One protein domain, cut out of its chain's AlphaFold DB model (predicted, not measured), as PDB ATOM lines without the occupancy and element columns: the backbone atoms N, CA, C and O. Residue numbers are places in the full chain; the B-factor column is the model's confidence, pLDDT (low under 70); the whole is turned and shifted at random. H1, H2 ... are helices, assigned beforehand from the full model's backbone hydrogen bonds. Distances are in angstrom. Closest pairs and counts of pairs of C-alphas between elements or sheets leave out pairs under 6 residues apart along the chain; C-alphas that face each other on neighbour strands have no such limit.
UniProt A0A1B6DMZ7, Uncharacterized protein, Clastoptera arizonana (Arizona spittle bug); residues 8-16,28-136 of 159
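What this domain is: This is residues 8 to 16 and 28 to 136 of the 159 residues of an uncharacterized protein of Clastoptera arizonana (Arizona spittle bug) (UniProt A0A1B6DMZ7). Long H3 runs through the middle, with H2 folded back beside it and H4 and H5 crossing it steeply, away from H2; short H1 packs on the end of H5. The printed part has 118 residues with five named helices, H1 to H5 in order along the chain, which hold 99 of them, and no named strand; the class is all helix, and the whole is only just compact, close to loose, with a radius of gyration of the C-alphas of 15.7 A and spans of 47 by 33 by 21 A.

How they stand to each other: H1, residues 8 to 14, touches H5, residues 112 to 136, at residues 131 to 136 alone; closest C-alphas Phe 8 and Asp 132, 4.5 A. H2, residues 28 to 46, and H3, residues 52 to 80, form a hairpin at a shallow tilt of 8 degrees; closest C-alphas Phe 28 and Met 70, 5.8 A. H3, H4, residues 87 to 105, and H5 form an up and down bundle, each running against the one before. O i to N i+4 pairs are within hydrogen-bond range throughout H1 to H4, and 18 of 21 in H5.

Where its parts are: H3 spans 42.0 A, H5 36.9 A. C-alpha 8 is at (-38.027, -13.566, 23.344), C-alpha 136 at (-32.326, -16.919, 26.471).

The domain as a whole: Residues 17 to 27 are cut out, a 13.5 A gap between C-alphas 16 and 28. Mean pLDDT of the printed part is 71.3; 43 residues are under 70.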
ATOM      1  N   PHE A   8     -37.089 -12.495  23.025       44.41
ATOM      2  CA  PHE A   8     -38.027 -13.566  23.344       44.41
ATOM      3  C   PHE A   8     -39.302 -13.577  22.529       44.41
ATOM      4  O   PHE A   8     -39.739 -14.665  22.159       44.41
ATOM      5  N   VAL A   9     -39.926 -12.435  22.240       48.53
ATOM      6  CA  VAL A   9     -41.128 -12.478  21.389       48.53
ATOM      7  C   VAL A   9     -40.740 -12.870  19.970       48.53
ATOM      8  O   VAL A   9     -41.387 -13.729  19.376       48.53
ATOM      9  N   VAL A  10     -39.576 -12.387  19.524       47.94
ATOM     10  CA  VAL A  10     -38.889 -12.880  18.332       47.94
ATOM     11  C   VAL A  10     -38.650 -14.387  18.446       47.94
ATOM     12  O   VAL A  10     -39.191 -15.104  17.634       47.94
ATOM     13  N   ILE A  11     -37.981 -14.937  19.465       47.44
ATOM     14  CA  ILE A  11     -37.755 -16.400  19.564       47.44
ATOM     15  C   ILE A  11     -39.055 -17.217  19.653       47.44
ATOM     16  O   ILE A  11     -39.147 -18.291  19.061       47.44
ATOM     17  N   THR A  12     -40.072 -16.730  20.365       47.62
ATOM     18  CA  THR A  12     -41.345 -17.447  20.527       47.62
ATOM     19  C   THR A  12     -42.069 -17.557  19.192       47.62
ATOM     20  O   THR A  12     -42.653 -18.602  18.914       47.62
ATOM     21  N   LEU A  13     -41.974 -16.529  18.353       48.22
ATOM     22  CA  LEU A  13     -42.612 -16.449  17.044       48.22
ATOM     23  C   LEU A  13     -41.690 -16.830  15.867       48.22
ATOM     24  O   LEU A  13     -42.177 -17.128  14.788       48.22
ATOM     25  N   VAL A  14     -40.367 -16.878  16.037       45.75
ATOM     26  CA  VAL A  14     -39.388 -17.236  14.985       45.75
ATOM     27  C   VAL A  14     -39.374 -18.739  14.710       45.75
ATOM     28  O   VAL A  14     -38.956 -19.166  13.638       45.75
ATOM     29  N   CYS A  15     -39.920 -19.553  15.615       47.38
ATOM     30  CA  CYS A  15     -40.219 -20.959  15.337       47.38
ATOM     31  C   CYS A  15     -41.544 -21.166  14.569       47.38
ATOM     32  O   CYS A  15     -41.984 -22.308  14.434       47.38
ATOM     33  N   ALA A  16     -42.189 -20.099  14.083       48.66
ATOM     34  CA  ALA A  16     -43.435 -20.175  13.329       48.66
ATOM     35  C   ALA A  16     -43.248 -20.856  11.967       48.66
ATOM     36  O   ALA A  16     -42.879 -20.230  10.969       48.66
ATOM     37  N   PHE A  28     -45.945  -7.593  15.958       80.12
ATOM     38  CA  PHE A  28     -45.136  -7.320  17.143       80.12
ATOM     39  C   PHE A  28     -43.940  -6.418  16.829       80.12
ATOM     40  O   PHE A  28     -43.717  -5.422  17.514       80.12
ATOM     41  N   LEU A  29     -43.176  -6.744  15.782       74.25
ATOM     42  CA  LEU A  29     -41.992  -5.979  15.393       74.25
ATOM     43  C   LEU A  29     -42.347  -4.544  14.996       74.25
ATOM     44  O   LEU A  29     -41.627  -3.626  15.373       74.25
ATOM     45  N   LYS A  30     -43.469  -4.332  14.300       78.94
ATOM     46  CA  LYS A  30     -43.947  -2.984  13.946       78.94
ATOM     47  C   LYS A  30     -44.283  -2.145  15.177       78.94
ATOM     48  O   LYS A  30     -43.928  -0.971  15.222       78.94
ATOM     49  N   ILE A  31     -44.961  -2.734  16.164       81.62
ATOM     50  CA  ILE A  31     -45.288  -2.049  17.425       81.62
ATOM     51  C   ILE A  31     -44.003  -1.675  18.162       81.62
ATOM     52  O   ILE A  31     -43.832  -0.543  18.608       81.62
ATOM     53  N   TYR A  32     -43.079  -2.624  18.231       78.62
ATOM     54  CA  TYR A  32     -41.809  -2.453  18.905       78.62
ATOM     55  C   TYR A  32     -40.925  -1.369  18.251       78.62
ATOM     56  O   TYR A  32     -40.332  -0.534  18.935       78.62
ATOM     57  N   GLU A  33     -40.870  -1.323  16.915       73.56
ATOM     58  CA  GLU A  33     -40.195  -0.249  16.173       73.56
ATOM     59  C   GLU A  33     -40.827   1.126  16.457       73.56
ATOM     60  O   GLU A  33     -40.103   2.098  16.684       73.56
ATOM     61  N   ALA A  34     -42.160   1.208  16.527       78.94
ATOM     62  CA  ALA A  34     -42.865   2.448  16.854       78.94
ATOM     63  C   ALA A  34     -42.569   2.942  18.284       78.94
ATOM     64  O   ALA A  34     -42.396   4.147  18.496       78.94
ATOM     65  N   GLU A  35     -42.455   2.032  19.257       81.19
ATOM     66  CA  GLU A  35     -42.055   2.363  20.630       81.19
ATOM     67  C   GLU A  35     -40.629   2.939  20.679       81.19
ATOM     68  O   GLU A  35     -40.390   3.978  21.304       81.19
ATOM     69  N   ILE A  36     -39.680   2.319  19.967       72.50
ATOM     70  CA  ILE A  36     -38.303   2.821  19.862       72.50
ATOM     71  C   ILE A  36     -38.278   4.238  19.271       72.50
ATOM     72  O   ILE A  36     -37.619   5.134  19.818       72.50
ATOM     73  N   ASP A  37     -38.982   4.452  18.158       76.06
ATOM     74  CA  ASP A  37     -39.036   5.748  17.479       76.06
ATOM     75  C   ASP A  37     -39.640   6.832  18.380       76.06
ATOM     76  O   ASP A  37     -39.148   7.971  18.424       76.06
ATOM     77  N   LEU A  38     -40.661   6.481  19.165       80.88
ATOM     78  CA  LEU A  38     -41.239   7.362  20.170       80.88
ATOM     79  C   LEU A  38     -40.205   7.755  21.238       80.88
ATOM     80  O   LEU A  38     -40.027   8.948  21.510       80.88
ATOM     81  N   ILE A  39     -39.488   6.786  21.813       73.88
ATOM     82  CA  ILE A  39     -38.473   7.037  22.849       73.88
ATOM     83  C   ILE A  39     -37.375   7.963  22.307       73.88
ATOM     84  O   ILE A  39     -37.049   8.982  22.928       73.88
ATOM     85  N   PHE A  40     -36.827   7.665  21.125       69.75
ATOM     86  CA  PHE A  40     -35.758   8.474  20.535       69.75
ATOM     87  C   PHE A  40     -36.220   9.874  20.132       69.75
ATOM     88  O   PHE A  40     -35.492  10.851  20.341       69.75
ATOM     89  N   SER A  41     -37.406  10.002  19.535       75.50
ATOM     90  CA  SER A  41     -37.941  11.303  19.126       75.50
ATOM     91  C   SER A  41     -38.231  12.199  20.332       75.50
ATOM     92  O   SER A  41     -37.918  13.394  20.300       75.50
ATOM     93  N   THR A  42     -38.725  11.619  21.425       71.75
ATOM     94  CA  THR A  42     -38.994  12.321  22.684       71.75
ATOM     95  C   THR A  42     -37.694  12.793  23.336       71.75
ATOM     96  O   THR A  42     -37.543  13.983  23.617       71.75
ATOM     97  N   GLN A  43     -36.674  11.933  23.438       66.31
ATOM     98  CA  GLN A  43     -35.344  12.320  23.943       66.31
ATOM     99  C   GLN A  43     -34.690  13.450  23.129       66.31
ATOM    100  O   GLN A  43     -34.042  14.336  23.693       66.31
ATOM    101  N   LYS A  44     -34.862  13.461  21.798       65.62
ATOM    102  CA  LYS A  44     -34.348  14.538  20.932       65.62
ATOM    103  C   LYS A  44     -35.053  15.876  21.184       65.62
ATOM    104  O   LYS A  44     -34.383  16.910  21.180       65.62
ATOM    105  N   LYS A  45     -36.373  15.869  21.413       63.94
ATOM    106  CA  LYS A  45     -37.168  17.076  21.717       63.94
ATOM    107  C   LYS A  45     -36.818  17.662  23.094       63.94
ATOM    108  O   LYS A  45     -36.742  18.879  23.233       63.94
ATOM    109  N   HIS A  46     -36.483  16.813  24.066       59.06
ATOM    110  CA  HIS A  46     -36.154  17.222  25.436       59.06
ATOM    111  C   HIS A  46     -34.828  17.941  25.645       59.06
ATOM    112  O   HIS A  46     -34.639  18.571  26.680       59.06
ATOM    113  N   LYS A  47     -33.930  17.963  24.657       52.75
ATOM    114  CA  LYS A  47     -32.748  18.839  24.723       52.75
ATOM    115  C   LYS A  47     -33.093  20.340  24.706       52.75
ATOM    116  O   LYS A  47     -32.172  21.146  24.806       52.75
ATOM    117  N   LYS A  48     -34.366  20.728  24.525       51.50
ATOM    118  CA  LYS A  48     -34.779  22.124  24.302       51.50
ATOM    119  C   LYS A  48     -35.877  22.673  25.231       51.50
ATOM    120  O   LYS A  48     -36.052  23.884  25.207       51.50
ATOM    121  N   ASP A  49     -36.568  21.861  26.040       50.66
ATOM    122  CA  ASP A  49     -37.725  22.320  26.842       50.66
ATOM    123  C   ASP A  49     -37.761  21.683  28.256       50.66
ATOM    124  O   ASP A  49     -37.738  20.452  28.350       50.66
ATOM    125  N   PRO A  50     -37.816  22.470  29.357       52.84
ATOM    126  CA  PRO A  50     -37.586  21.987  30.727       52.84
ATOM    127  C   PRO A  50     -38.844  21.508  31.475       52.84
ATOM    128  O   PRO A  50     -38.771  21.228  32.671       52.84
ATOM    129  N   VAL A  51     -40.013  21.410  30.831       58.34
ATOM    130  CA  VAL A  51     -41.230  20.895  31.495       58.34
ATOM    131  C   VAL A  51     -41.217  19.361  31.483       58.34
ATOM    132  O   VAL A  51     -41.983  18.716  30.773       58.34
ATOM    133  N   GLU A  52     -40.306  18.766  32.256       60.62
ATOM    134  CA  GLU A  52     -40.053  17.317  32.280       60.62
ATOM    135  C   GLU A  52     -41.290  16.495  32.681       60.62
ATOM    136  O   GLU A  52     -41.544  15.430  32.124       60.62
ATOM    137  N   THR A  53     -42.114  16.980  33.612       58.38
ATOM    138  CA  THR A  53     -43.138  16.143  34.263       58.38
ATOM    139  C   THR A  53     -44.329  15.806  33.362       58.38
ATOM    140  O   THR A  53     -44.817  14.677  33.374       58.38
ATOM    141  N   THR A  54     -44.823  16.757  32.565       60.56
ATOM    142  CA  THR A  54     -45.964  16.515  31.661       60.56
ATOM    143  C   THR A  54     -45.577  15.585  30.519       60.56
ATOM    144  O   THR A  54     -46.364  14.723  30.134       60.56
ATOM    145  N   VAL A  55     -44.353  15.722  30.016       63.47
ATOM    146  CA  VAL A  55     -43.900  14.938  28.871       63.47
ATOM    147  C   VAL A  55     -43.475  13.529  29.269       63.47
ATOM    148  O   VAL A  55     -43.738  12.587  28.531       63.47
ATOM    149  N   MET A  56     -42.925  13.341  30.474       65.88
ATOM    150  CA  MET A  56     -42.713  11.994  31.008       65.88
ATOM    151  C   MET A  56     -44.039  11.235  31.153       65.88
ATOM    152  O   MET A  56     -44.108  10.063  30.810       65.88
ATOM    153  N   ASN A  57     -45.124  11.902  31.564       65.00
ATOM    154  CA  ASN A  57     -46.441  11.264  31.681       65.00
ATOM    155  C   ASN A  57     -47.085  10.913  30.328       65.00
ATOM    156  O   ASN A  57     -47.751   9.877  30.222       65.00
ATOM    157  N   SER A  58     -46.925  11.765  29.306       73.25
ATOM    158  CA  SER A  58     -47.401  11.442  27.955       73.25
ATOM    159  C   SER A  58     -46.599  10.283  27.370       73.25
ATOM    160  O   SER A  58     -47.193   9.310  26.918       73.25
ATOM    161  N   LEU A  59     -45.270  10.325  27.511       79.50
ATOM    162  CA  LEU A  59     -44.376   9.259  27.074       79.50
ATOM    163  C   LEU A  59     -44.712   7.923  27.753       79.50
ATOM    164  O   LEU A  59     -44.877   6.925  27.064       79.50
ATOM    165  N   SER A  60     -44.883   7.893  29.078       77.69
ATOM    166  CA  SER A  60     -45.251   6.663  29.793       77.69
ATOM    167  C   SER A  60     -46.624   6.128  29.395       77.69
ATOM    168  O   SER A  60     -46.802   4.918  29.328       77.69
ATOM    169  N   SER A  61     -47.598   6.999  29.108       81.38
ATOM    170  CA  SER A  61     -48.914   6.551  28.629       81.38
ATOM    171  C   SER A  61     -48.816   5.863  27.269       81.38
ATOM    172  O   SER A  61     -49.430   4.818  27.080       81.38
ATOM    173  N   GLU A  62     -48.054   6.444  26.342       84.75
ATOM    174  CA  GLU A  62     -47.867   5.903  24.993       84.75
ATOM    175  C   GLU A  62     -47.020   4.616  25.009       84.75
ATOM    176  O   GLU A  62     -47.378   3.641  24.353       84.75
ATOM    177  N   ILE A  63     -45.963   4.557  25.829       84.38
ATOM    178  CA  ILE A  63     -45.182   3.325  26.044       84.38
ATOM    179  C   ILE A  63     -46.078   2.216  26.603       84.38
ATOM    180  O   ILE A  63     -46.067   1.101  26.088       84.38
ATOM    181  N   LEU A  64     -46.901   2.510  27.616       83.75
ATOM    182  CA  LEU A  64     -47.812   1.521  28.196       83.75
ATOM    183  C   LEU A  64     -48.823   0.986  27.169       83.75
ATOM    184  O   LEU A  64     -49.245  -0.168  27.254       83.75
ATOM    185  N   GLU A  65     -49.230   1.811  26.206       87.69
ATOM    186  CA  GLU A  65     -50.104   1.386  25.118       87.69
ATOM    187  C   GLU A  65     -49.404   0.400  24.175       87.69
ATOM    188  O   GLU A  65     -49.972  -0.659  23.893       87.69
ATOM    189  N   TYR A  66     -48.167   0.684  23.754       86.06
ATOM    190  CA  TYR A  66     -47.383  -0.246  22.933       86.06
ATOM    191  C   TYR A  66     -47.091  -1.558  23.662       86.06
ATOM    192  O   TYR A  66     -47.319  -2.637  23.113       86.06
ATOM    193  N   GLU A  67     -46.697  -1.481  24.930       83.06
ATOM    194  CA  GLU A  67     -46.487  -2.651  25.780       83.06
ATOM    195  C   GLU A  67     -47.762  -3.500  25.920       83.06
ATOM    196  O   GLU A  67     -47.730  -4.725  25.797       83.06
ATOM    197  N   CYS A  68     -48.929  -2.868  26.078       87.00
ATOM    198  CA  CYS A  68     -50.211  -3.572  26.091       87.00
ATOM    199  C   CYS A  68     -50.491  -4.310  24.770       87.00
ATOM    200  O   CYS A  68     -50.969  -5.446  24.792       87.00
ATOM    201  N   GLN A  69     -50.218  -3.686  23.620       86.25
ATOM    202  CA  GLN A  69     -50.421  -4.312  22.309       86.25
ATOM    203  C   GLN A  69     -49.472  -5.505  22.111       86.25
ATOM    204  O   GLN A  69     -49.893  -6.577  21.674       86.25
ATOM    205  N   MET A  70     -48.210  -5.350  22.512       84.75
ATOM    206  CA  MET A  70     -47.202  -6.410  22.500       84.75
ATOM    207  C   MET A  70     -47.587  -7.602  23.388       84.75
ATOM    208  O   MET A  70     -47.501  -8.755  22.958       84.75
ATOM    209  N   LEU A  71     -48.078  -7.345  24.604       85.25
ATOM    210  CA  LEU A  71     -48.592  -8.379  25.504       85.25
ATOM    211  C   LEU A  71     -49.840  -9.080  24.951       85.25
ATOM    212  O   LEU A  71     -49.994 -10.287  25.139       85.25
ATOM    213  N   ALA A  72     -50.720  -8.359  24.254       87.81
ATOM    214  CA  ALA A  72     -51.886  -8.957  23.608       87.81
ATOM    215  C   ALA A  72     -51.476  -9.945  22.504       87.81
ATOM    216  O   ALA A  72     -52.030 -11.041  22.435       87.81
ATOM    217  N   ILE A  73     -50.454  -9.614  21.707       84.00
ATOM    218  CA  ILE A  73     -49.882 -10.547  20.728       84.00
ATOM    219  C   ILE A  73     -49.312 -11.779  21.433       84.00
ATOM    220  O   ILE A  73     -49.621 -12.906  21.046       84.00
ATOM    221  N   LEU A  74     -48.535 -11.588  22.504       80.25
ATOM    222  CA  LEU A  74     -47.964 -12.697  23.270       80.25
ATOM    223  C   LEU A  74     -49.053 -13.628  23.827       80.25
ATOM    224  O   LEU A  74     -48.940 -14.847  23.706       80.25
ATOM    225  N   LYS A  75     -50.133 -13.063  24.380       86.00
ATOM    226  CA  LYS A  75     -51.326 -13.807  24.811       86.00
ATOM    227  C   LYS A  75     -51.885 -14.656  23.666       86.00
ATOM    228  O   LYS A  75     -52.079 -15.854  23.845       86.00
ATOM    229  N   THR A  76     -52.104 -14.050  22.502       84.62
ATOM    230  CA  THR A  76     -52.654 -14.731  21.326       84.62
ATOM    231  C   THR A  76     -51.782 -15.901  20.868       84.62
ATOM    232  O   THR A  76     -52.311 -16.945  20.500       84.62
ATOM    233  N   VAL A  77     -50.454 -15.790  20.955       77.94
ATOM    234  CA  VAL A  77     -49.538 -16.900  20.631       77.94
ATOM    235  C   VAL A  77     -49.736 -18.097  21.561       77.94
ATOM    236  O   VAL A  77     -49.821 -19.233  21.099       77.94
ATOM    237  N   PHE A  78     -49.834 -17.861  22.871       79.69
ATOM    238  CA  PHE A  78     -50.090 -18.933  23.836       79.69
ATOM    239  C   PHE A  78     -51.468 -19.573  23.641       79.69
ATOM    240  O   PHE A  78     -51.589 -20.793  23.745       79.69
ATOM    241  N   GLU A  79     -52.486 -18.777  23.305       84.31
ATOM    242  CA  GLU A  79     -53.828 -19.275  22.982       84.31
ATOM    243  C   GLU A  79     -53.819 -20.155  21.727       84.31
ATOM    244  O   GLU A  79     -54.370 -21.253  21.754       84.31
ATOM    245  N   PHE A  80     -53.136 -19.733  20.657       81.31
ATOM    246  CA  PHE A  80     -52.995 -20.534  19.437       81.31
ATOM    247  C   PHE A  80     -52.292 -21.868  19.680       81.31
ATOM    248  O   PHE A  80     -52.689 -22.891  19.126       81.31
ATOM    249  N   ARG A  81     -51.272 -21.872  20.541       76.12
ATOM    250  CA  ARG A  81     -50.523 -23.080  20.913       76.12
ATOM    251  C   ARG A  81     -51.218 -23.928  21.975       76.12
ATOM    252  O   ARG A  81     -50.693 -24.980  22.333       76.12
ATOM    253  N   ASN A  82     -52.377 -23.488  22.471       81.50
ATOM    254  CA  ASN A  82     -53.104 -24.100  23.582       81.50
ATOM    255  C   ASN A  82     -52.228 -24.297  24.842       81.50
ATOM    256  O   ASN A  82     -52.405 -25.252  25.596       81.50
ATOM    257  N   ASP A  83     -51.272 -23.391  25.074       80.12
ATOM    258  CA  ASP A  83     -50.318 -23.428  26.192       80.12
ATOM    259  C   ASP A  83     -50.751 -22.448  27.299       80.12
ATOM    260  O   ASP A  83     -50.073 -21.476  27.639       80.12
ATOM    261  N   LEU A  84     -51.958 -22.680  27.824       85.06
ATOM    262  CA  LEU A  84     -52.637 -21.782  28.769       85.06
ATOM    263  C   LEU A  84     -52.132 -21.914  30.215       85.06
ATOM    264  O   LEU A  84     -52.410 -21.062  31.056       85.06
ATOM    265  N   GLU A  85     -51.400 -22.980  30.525       84.88
ATOM    266  CA  GLU A  85     -50.796 -23.182  31.847       84.88
ATOM    267  C   GLU A  85     -49.402 -22.548  31.943       84.88
ATOM    268  O   GLU A  85     -48.806 -22.507  33.024       84.88
ATOM    269  N   ASN A  86     -48.884 -22.005  30.833       78.44
ATOM    270  CA  ASN A  86     -47.573 -21.385  30.810       78.44
ATOM    271  C   ASN A  86     -47.491 -20.241  31.838       78.44
ATOM    272  O   ASN A  86     -48.297 -19.304  31.787       78.44
ATOM    273  N   PRO A  87     -46.485 -20.224  32.733       75.75
ATOM    274  CA  PRO A  87     -46.322 -19.140  33.700       75.75
ATOM    275  C   PRO A  87     -46.238 -17.750  33.054       75.75
ATOM    276  O   PRO A  87     -46.661 -16.762  33.654       75.75
ATOM    277  N   ILE A  88     -45.715 -17.669  31.826       77.00
ATOM    278  CA  ILE A  88     -45.616 -16.425  31.059       77.00
ATOM    279  C   ILE A  88     -46.992 -15.991  30.560       77.00
ATOM    280  O   ILE A  88     -47.327 -14.815  30.690       77.00
ATOM    281  N   TYR A  89     -47.815 -16.919  30.072       82.75
ATOM    282  CA  TYR A  89     -49.206 -16.637  29.723       82.75
ATOM    283  C   TYR A  89     -49.989 -16.134  30.940       82.75
ATOM    284  O   TYR A  89     -50.580 -15.056  30.896       82.75
ATOM    285  N   VAL A  90     -49.916 -16.845  32.069       83.69
ATOM    286  CA  VAL A  90     -50.619 -16.462  33.305       83.69
ATOM    287  C   VAL A  90     -50.195 -15.069  33.783       83.69
ATOM    288  O   VAL A  90     -51.044 -14.265  34.172       83.69
ATOM    289  N   LYS A  91     -48.893 -14.751  33.750       82.31
ATOM    290  CA  LYS A  91     -48.404 -13.399  34.069       82.31
ATOM    291  C   LYS A  91     -48.885 -12.360  33.042       82.31
ATOM    292  O   LYS A  91     -49.316 -11.288  33.452       82.31
ATOM    293  N   THR A  92     -48.881 -12.685  31.748       84.06
ATOM    294  CA  THR A  92     -49.366 -11.807  30.664       84.06
ATOM    295  C   THR A  92     -50.822 -11.406  30.887       84.06
ATOM    296  O   THR A  92     -51.139 -10.219  30.872       84.06
ATOM    297  N   ILE A  93     -51.699 -12.370  31.190       90.62
ATOM    298  CA  ILE A  93     -53.110 -12.104  31.506       90.62
ATOM    299  C   ILE A  93     -53.248 -11.174  32.715       90.62
ATOM    300  O   ILE A  93     -54.017 -10.217  32.667       90.62
ATOM    301  N   LYS A  94     -52.474 -11.406  33.785       88.81
ATOM    302  CA  LYS A  94     -52.502 -10.547  34.980       88.81
ATOM    303  C   LYS A  94     -52.090  -9.108  34.673       88.81
ATOM    304  O   LYS A  94     -52.714  -8.187  35.191       88.81
ATOM    305  N   PHE A  95     -51.065  -8.906  33.845       86.56
ATOM    306  CA  PHE A  95     -50.638  -7.564  33.449       86.56
ATOM    307  C   PHE A  95     -51.674  -6.868  32.572       86.56
ATOM    308  O   PHE A  95     -52.003  -5.718  32.846       86.56
ATOM    309  N   LEU A  96     -52.251  -7.568  31.591       88.19
ATOM    310  CA  LEU A  96     -53.339  -7.026  30.772       88.19
ATOM    311  C   LEU A  96     -54.534  -6.603  31.641       88.19
ATOM    312  O   LEU A  96     -55.019  -5.483  31.508       88.19
ATOM    313  N   GLN A  97     -54.932  -7.435  32.606       88.69
ATOM    314  CA  GLN A  97     -56.006  -7.098  33.541       88.69
ATOM    315  C   GLN A  97     -55.654  -5.893  34.429       88.69
ATOM    316  O   GLN A  97     -56.473  -4.996  34.593       88.69
ATOM    317  N   LYS A  98     -54.418  -5.813  34.938       85.62
ATOM    318  CA  LYS A  98     -53.944  -4.663  35.730       85.62
ATOM    319  C   LYS A  98     -53.952  -3.359  34.919       85.62
ATOM    320  O   LYS A  98     -54.258  -2.298  35.462       85.62
ATOM    321  N   ILE A  99     -53.629  -3.429  33.626       84.94
ATOM    322  CA  ILE A  99     -53.693  -2.289  32.701       84.94
ATOM    323  C   ILE A  99     -55.145  -1.859  32.475       84.94
ATOM    324  O   ILE A  99     -55.434  -0.663  32.527       84.94
ATOM    325  N   ASP A 100     -56.058  -2.804  32.263       84.56
ATOM    326  CA  ASP A 100     -57.484  -2.508  32.100       84.56
ATOM    327  C   ASP A 100     -58.090  -1.908  33.374       84.56
ATOM    328  O   ASP A 100     -58.801  -0.904  33.307       84.56
ATOM    329  N   ASP A 101     -57.735  -2.433  34.546       82.81
ATOM    330  CA  ASP A 101     -58.129  -1.870  35.839       82.81
ATOM    331  C   ASP A 101     -57.631  -0.428  35.990       82.81
ATOM    332  O   ASP A 101     -58.388   0.455  36.395       82.81
ATOM    333  N   TYR A 102     -56.386  -0.145  35.593       79.62
ATOM    334  CA  TYR A 102     -55.846   1.215  35.585       79.62
ATOM    335  C   TYR A 102     -56.596   2.140  34.604       79.62
ATOM    336  O   TYR A 102     -56.935   3.275  34.960       79.62
ATOM    337  N   LYS A 103     -56.904   1.667  33.388       77.19
ATOM    338  CA  LYS A 103     -57.697   2.417  32.395       77.19
ATOM    339  C   LYS A 103     -59.096   2.737  32.926       77.19
ATOM    340  O   LYS A 103     -59.564   3.860  32.752       77.19
ATOM    341  N   ASN A 104     -59.724   1.803  33.637       73.00
ATOM    342  CA  ASN A 104     -61.031   1.993  34.267       73.00
ATOM    343  C   ASN A 104     -60.959   2.922  35.497       73.00
ATOM    344  O   ASN A 104     -61.865   3.727  35.733       73.00
ATOM    345  N   PHE A 105     -59.856   2.873  36.254       67.38
ATOM    346  CA  PHE A 105     -59.598   3.713  37.429       67.38
ATOM    347  C   PHE A 105     -59.296   5.185  37.085       67.38
ATOM    348  O   PHE A 105     -59.526   6.075  37.914       67.38
ATOM    349  N   ARG A 106     -58.881   5.500  35.843       56.91
ATOM    350  CA  ARG A 106     -58.724   6.887  35.331       56.91
ATOM    351  C   ARG A 106     -59.989   7.758  35.458       56.91
ATOM    352  O   ARG A 106     -59.908   8.970  35.248       56.91
ATOM    353  N   ASN A 107     -61.118   7.204  35.895       54.81
ATOM    354  CA  ASN A 107     -62.335   7.943  36.221       54.81
ATOM    355  C   ASN A 107     -62.341   8.636  37.615       54.81
ATOM    356  O   ASN A 107     -63.190   9.495  37.820       54.81
ATOM    357  N   PHE A 108     -61.387   8.394  38.544       46.50
ATOM    358  CA  PHE A 108     -61.336   9.071  39.878       46.50
ATOM    359  C   PHE A 108     -59.945   9.657  40.309       46.50
ATOM    360  O   PHE A 108     -58.952   8.938  40.254       46.50
ATOM    361  N   GLY A 109     -59.839  10.981  40.587       50.50
ATOM    362  CA  GLY A 109     -58.711  11.756  41.214       50.50
ATOM    363  C   GLY A 109     -57.313  11.888  40.535       50.50
ATOM    364  O   GLY A 109     -56.692  10.890  40.236       50.50
ATOM    365  N   VAL A 110     -56.738  13.098  40.370       56.12
ATOM    366  CA  VAL A 110     -55.609  13.403  39.430       56.12
ATOM    367  C   VAL A 110     -54.162  13.109  39.911       56.12
ATOM    368  O   VAL A 110     -53.345  12.688  39.096       56.12
ATOM    369  N   THR A 111     -53.798  13.297  41.185       52.00
ATOM    370  CA  THR A 111     -52.365  13.358  41.589       52.00
ATOM    371  C   THR A 111     -51.732  12.004  41.948       52.00
ATOM    372  O   THR A 111     -50.554  11.788  41.677       52.00
ATOM    373  N   SER A 112     -52.495  11.043  42.482       60.44
ATOM    374  CA  SER A 112     -52.004   9.673  42.743       60.44
ATOM    375  C   SER A 112     -51.765   8.863  41.460       60.44
ATOM    376  O   SER A 112     -51.061   7.857  41.482       60.44
ATOM    377  N   ARG A 113     -52.312   9.316  40.326       65.62
ATOM    378  CA  ARG A 113     -52.301   8.592  39.047       65.62
ATOM    379  C   ARG A 113     -50.968   8.625  38.314       65.62
ATOM    380  O   ARG A 113     -50.699   7.709  37.545       65.62
ATOM    381  N   GLN A 114     -50.166   9.671  38.508       68.62
ATOM    382  CA  GLN A 114     -48.903   9.843  37.779       68.62
ATOM    383  C   GLN A 114     -47.856   8.838  38.263       68.62
ATOM    384  O   GLN A 114     -47.294   8.092  37.469       68.62
ATOM    385  N   SER A 115     -47.677   8.735  39.583       72.81
ATOM    386  CA  SER A 115     -46.784   7.735  40.180       72.81
ATOM    387  C   SER A 115     -47.238   6.305  39.876       72.81
ATOM    388  O   SER A 115     -46.397   5.441  39.662       72.81
ATOM    389  N   GLN A 116     -48.551   6.055  39.837       76.50
ATOM    390  CA  GLN A 116     -49.107   4.741  39.494       76.50
ATOM    391  C   GLN A 116     -48.904   4.383  38.018       76.50
ATOM    392  O   GLN A 116     -48.614   3.232  37.718       76.50
ATOM    393  N   LEU A 117     -49.027   5.351  37.103       80.00
ATOM    394  CA  LEU A 117     -48.758   5.143  35.678       80.00
ATOM    395  C   LEU A 117     -47.299   4.766  35.441       80.00
ATOM    396  O   LEU A 117     -47.034   3.798  34.737       80.00
ATOM    397  N   LEU A 118     -46.371   5.520  36.033       77.38
ATOM    398  CA  LEU A 118     -44.937   5.257  35.919       77.38
ATOM    399  C   LEU A 118     -44.597   3.871  36.470       77.38
ATOM    400  O   LEU A 118     -44.009   3.072  35.757       77.38
ATOM    401  N   GLN A 119     -45.072   3.546  37.678       79.25
ATOM    402  CA  GLN A 119     -44.873   2.223  38.276       79.25
ATOM    403  C   GLN A 119     -45.444   1.093  37.415       79.25
ATOM    404  O   GLN A 119     -44.776   0.088  37.209       79.25
ATOM    405  N   LEU A 120     -46.665   1.248  36.898       81.81
ATOM    406  CA  LEU A 120     -47.280   0.238  36.040       81.81
ATOM    407  C   LEU A 120     -46.507   0.066  34.728       81.81
ATOM    408  O   LEU A 120     -46.301  -1.061  34.294       81.81
ATOM    409  N   THR A 121     -46.069   1.170  34.120       78.81
ATOM    410  CA  THR A 121     -45.260   1.145  32.895       78.81
ATOM    411  C   THR A 121     -43.941   0.426  33.153       78.81
ATOM    412  O   THR A 121     -43.625  -0.521  32.441       78.81
ATOM    413  N   ASP A 122     -43.227   0.795  34.219       74.88
ATOM    414  CA  ASP A 122     -41.971   0.155  34.609       74.88
ATOM    415  C   ASP A 122     -42.165  -1.345  34.849       74.88
ATOM    416  O   ASP A 122     -41.422  -2.154  34.302       74.88
ATOM    417  N   GLU A 123     -43.179  -1.745  35.622       77.38
ATOM    418  CA  GLU A 123     -43.454  -3.159  35.900       77.38
ATOM    419  C   GLU A 123     -43.717  -3.974  34.627       77.38
ATOM    420  O   GLU A 123     -43.231  -5.101  34.508       77.38
ATOM    421  N   VAL A 124     -44.479  -3.421  33.680       77.69
ATOM    422  CA  VAL A 124     -44.816  -4.097  32.422       77.69
ATOM    423  C   VAL A 124     -43.586  -4.205  31.517       77.69
ATOM    424  O   VAL A 124     -43.290  -5.295  31.024       77.69
ATOM    425  N   VAL A 125     -42.819  -3.121  31.374       73.81
ATOM    426  CA  VAL A 125     -41.556  -3.104  30.618       73.81
ATOM    427  C   VAL A 125     -40.558  -4.096  31.222       73.81
ATOM    428  O   VAL A 125     -39.935  -4.882  30.505       73.81
ATOM    429  N   PHE A 126     -40.418  -4.121  32.553       70.56
ATOM    430  CA  PHE A 126     -39.557  -5.083  33.242       70.56
ATOM    431  C   PHE A 126     -40.021  -6.517  33.035       70.56
ATOM    432  O   PHE A 126     -39.181  -7.385  32.828       70.56
ATOM    433  N   PHE A 127     -41.327  -6.781  33.059       73.94
ATOM    434  CA  PHE A 127     -41.858  -8.104  32.759       73.94
ATOM    435  C   PHE A 127     -41.533  -8.536  31.325       73.94
ATOM    436  O   PHE A 127     -41.057  -9.658  31.131       73.94
ATOM    437  N   ARG A 128     -41.699  -7.652  30.331       73.00
ATOM    438  CA  ARG A 128     -41.296  -7.921  28.940       73.00
ATOM    439  C   ARG A 128     -39.799  -8.251  28.848       73.00
ATOM    440  O   ARG A 128     -39.421  -9.237  28.218       73.00
ATOM    441  N   LEU A 129     -38.952  -7.491  29.540       64.50
ATOM    442  CA  LEU A 129     -37.505  -7.734  29.602       64.50
ATOM    443  C   LEU A 129     -37.130  -9.012  30.385       64.50
ATOM    444  O   LEU A 129     -36.159  -9.685  30.045       64.50
ATOM    445  N   GLU A 130     -37.869  -9.369  31.438       61.41
ATOM    446  CA  GLU A 130     -37.672 -10.605  32.216       61.41
ATOM    447  C   GLU A 130     -37.969 -11.827  31.344       61.41
ATOM    448  O   GLU A 130     -37.191 -12.786  31.318       61.41
ATOM    449  N   ILE A 131     -39.065 -11.758  30.586       60.47
ATOM    450  CA  ILE A 131     -39.409 -12.733  29.558       60.47
ATOM    451  C   ILE A 131     -38.232 -12.882  28.579       60.47
ATOM    452  O   ILE A 131     -37.779 -14.005  28.355       60.47
ATOM    453  N   ASP A 132     -37.666 -11.767  28.100       52.97
ATOM    454  CA  ASP A 132     -36.496 -11.764  27.213       52.97
ATOM    455  C   ASP A 132     -35.297 -12.558  27.757       52.97
ATOM    456  O   ASP A 132     -34.663 -13.307  27.015       52.97
ATOM    457  N   ILE A 133     -35.003 -12.451  29.055       42.81
ATOM    458  CA  ILE A 133     -33.799 -13.019  29.676       42.81
ATOM    459  C   ILE A 133     -33.983 -14.489  30.091       42.81
ATOM    460  O   ILE A 133     -33.073 -15.300  29.906       42.81
ATOM    461  N   VAL A 134     -35.139 -14.873  30.645       39.34
ATOM    462  CA  VAL A 134     -35.302 -16.190  31.291       39.34
ATOM    463  C   VAL A 134     -35.232 -17.364  30.302       39.34
ATOM    464  O   VAL A 134     -34.655 -18.391  30.656       39.34
ATOM    465  N   LYS A 135     -35.713 -17.248  29.054       45.41
ATOM    466  CA  LYS A 135     -35.542 -18.339  28.059       45.41
ATOM    467  C   LYS A 135     -34.265 -18.259  27.228       45.41
ATOM    468  O   LYS A 135     -33.841 -19.296  26.723       45.41
ATOM    469  N   LEU A 136     -33.628 -17.087  27.132       39.66
ATOM    470  CA  LEU A 136     -32.326 -16.919  26.471       39.66
ATOM    471  C   LEU A 136     -31.258 -17.839  27.080       39.66
ATOM    472  O   LEU A 136     -30.406 -18.358  26.366       39.66
TER     473      LEU A 136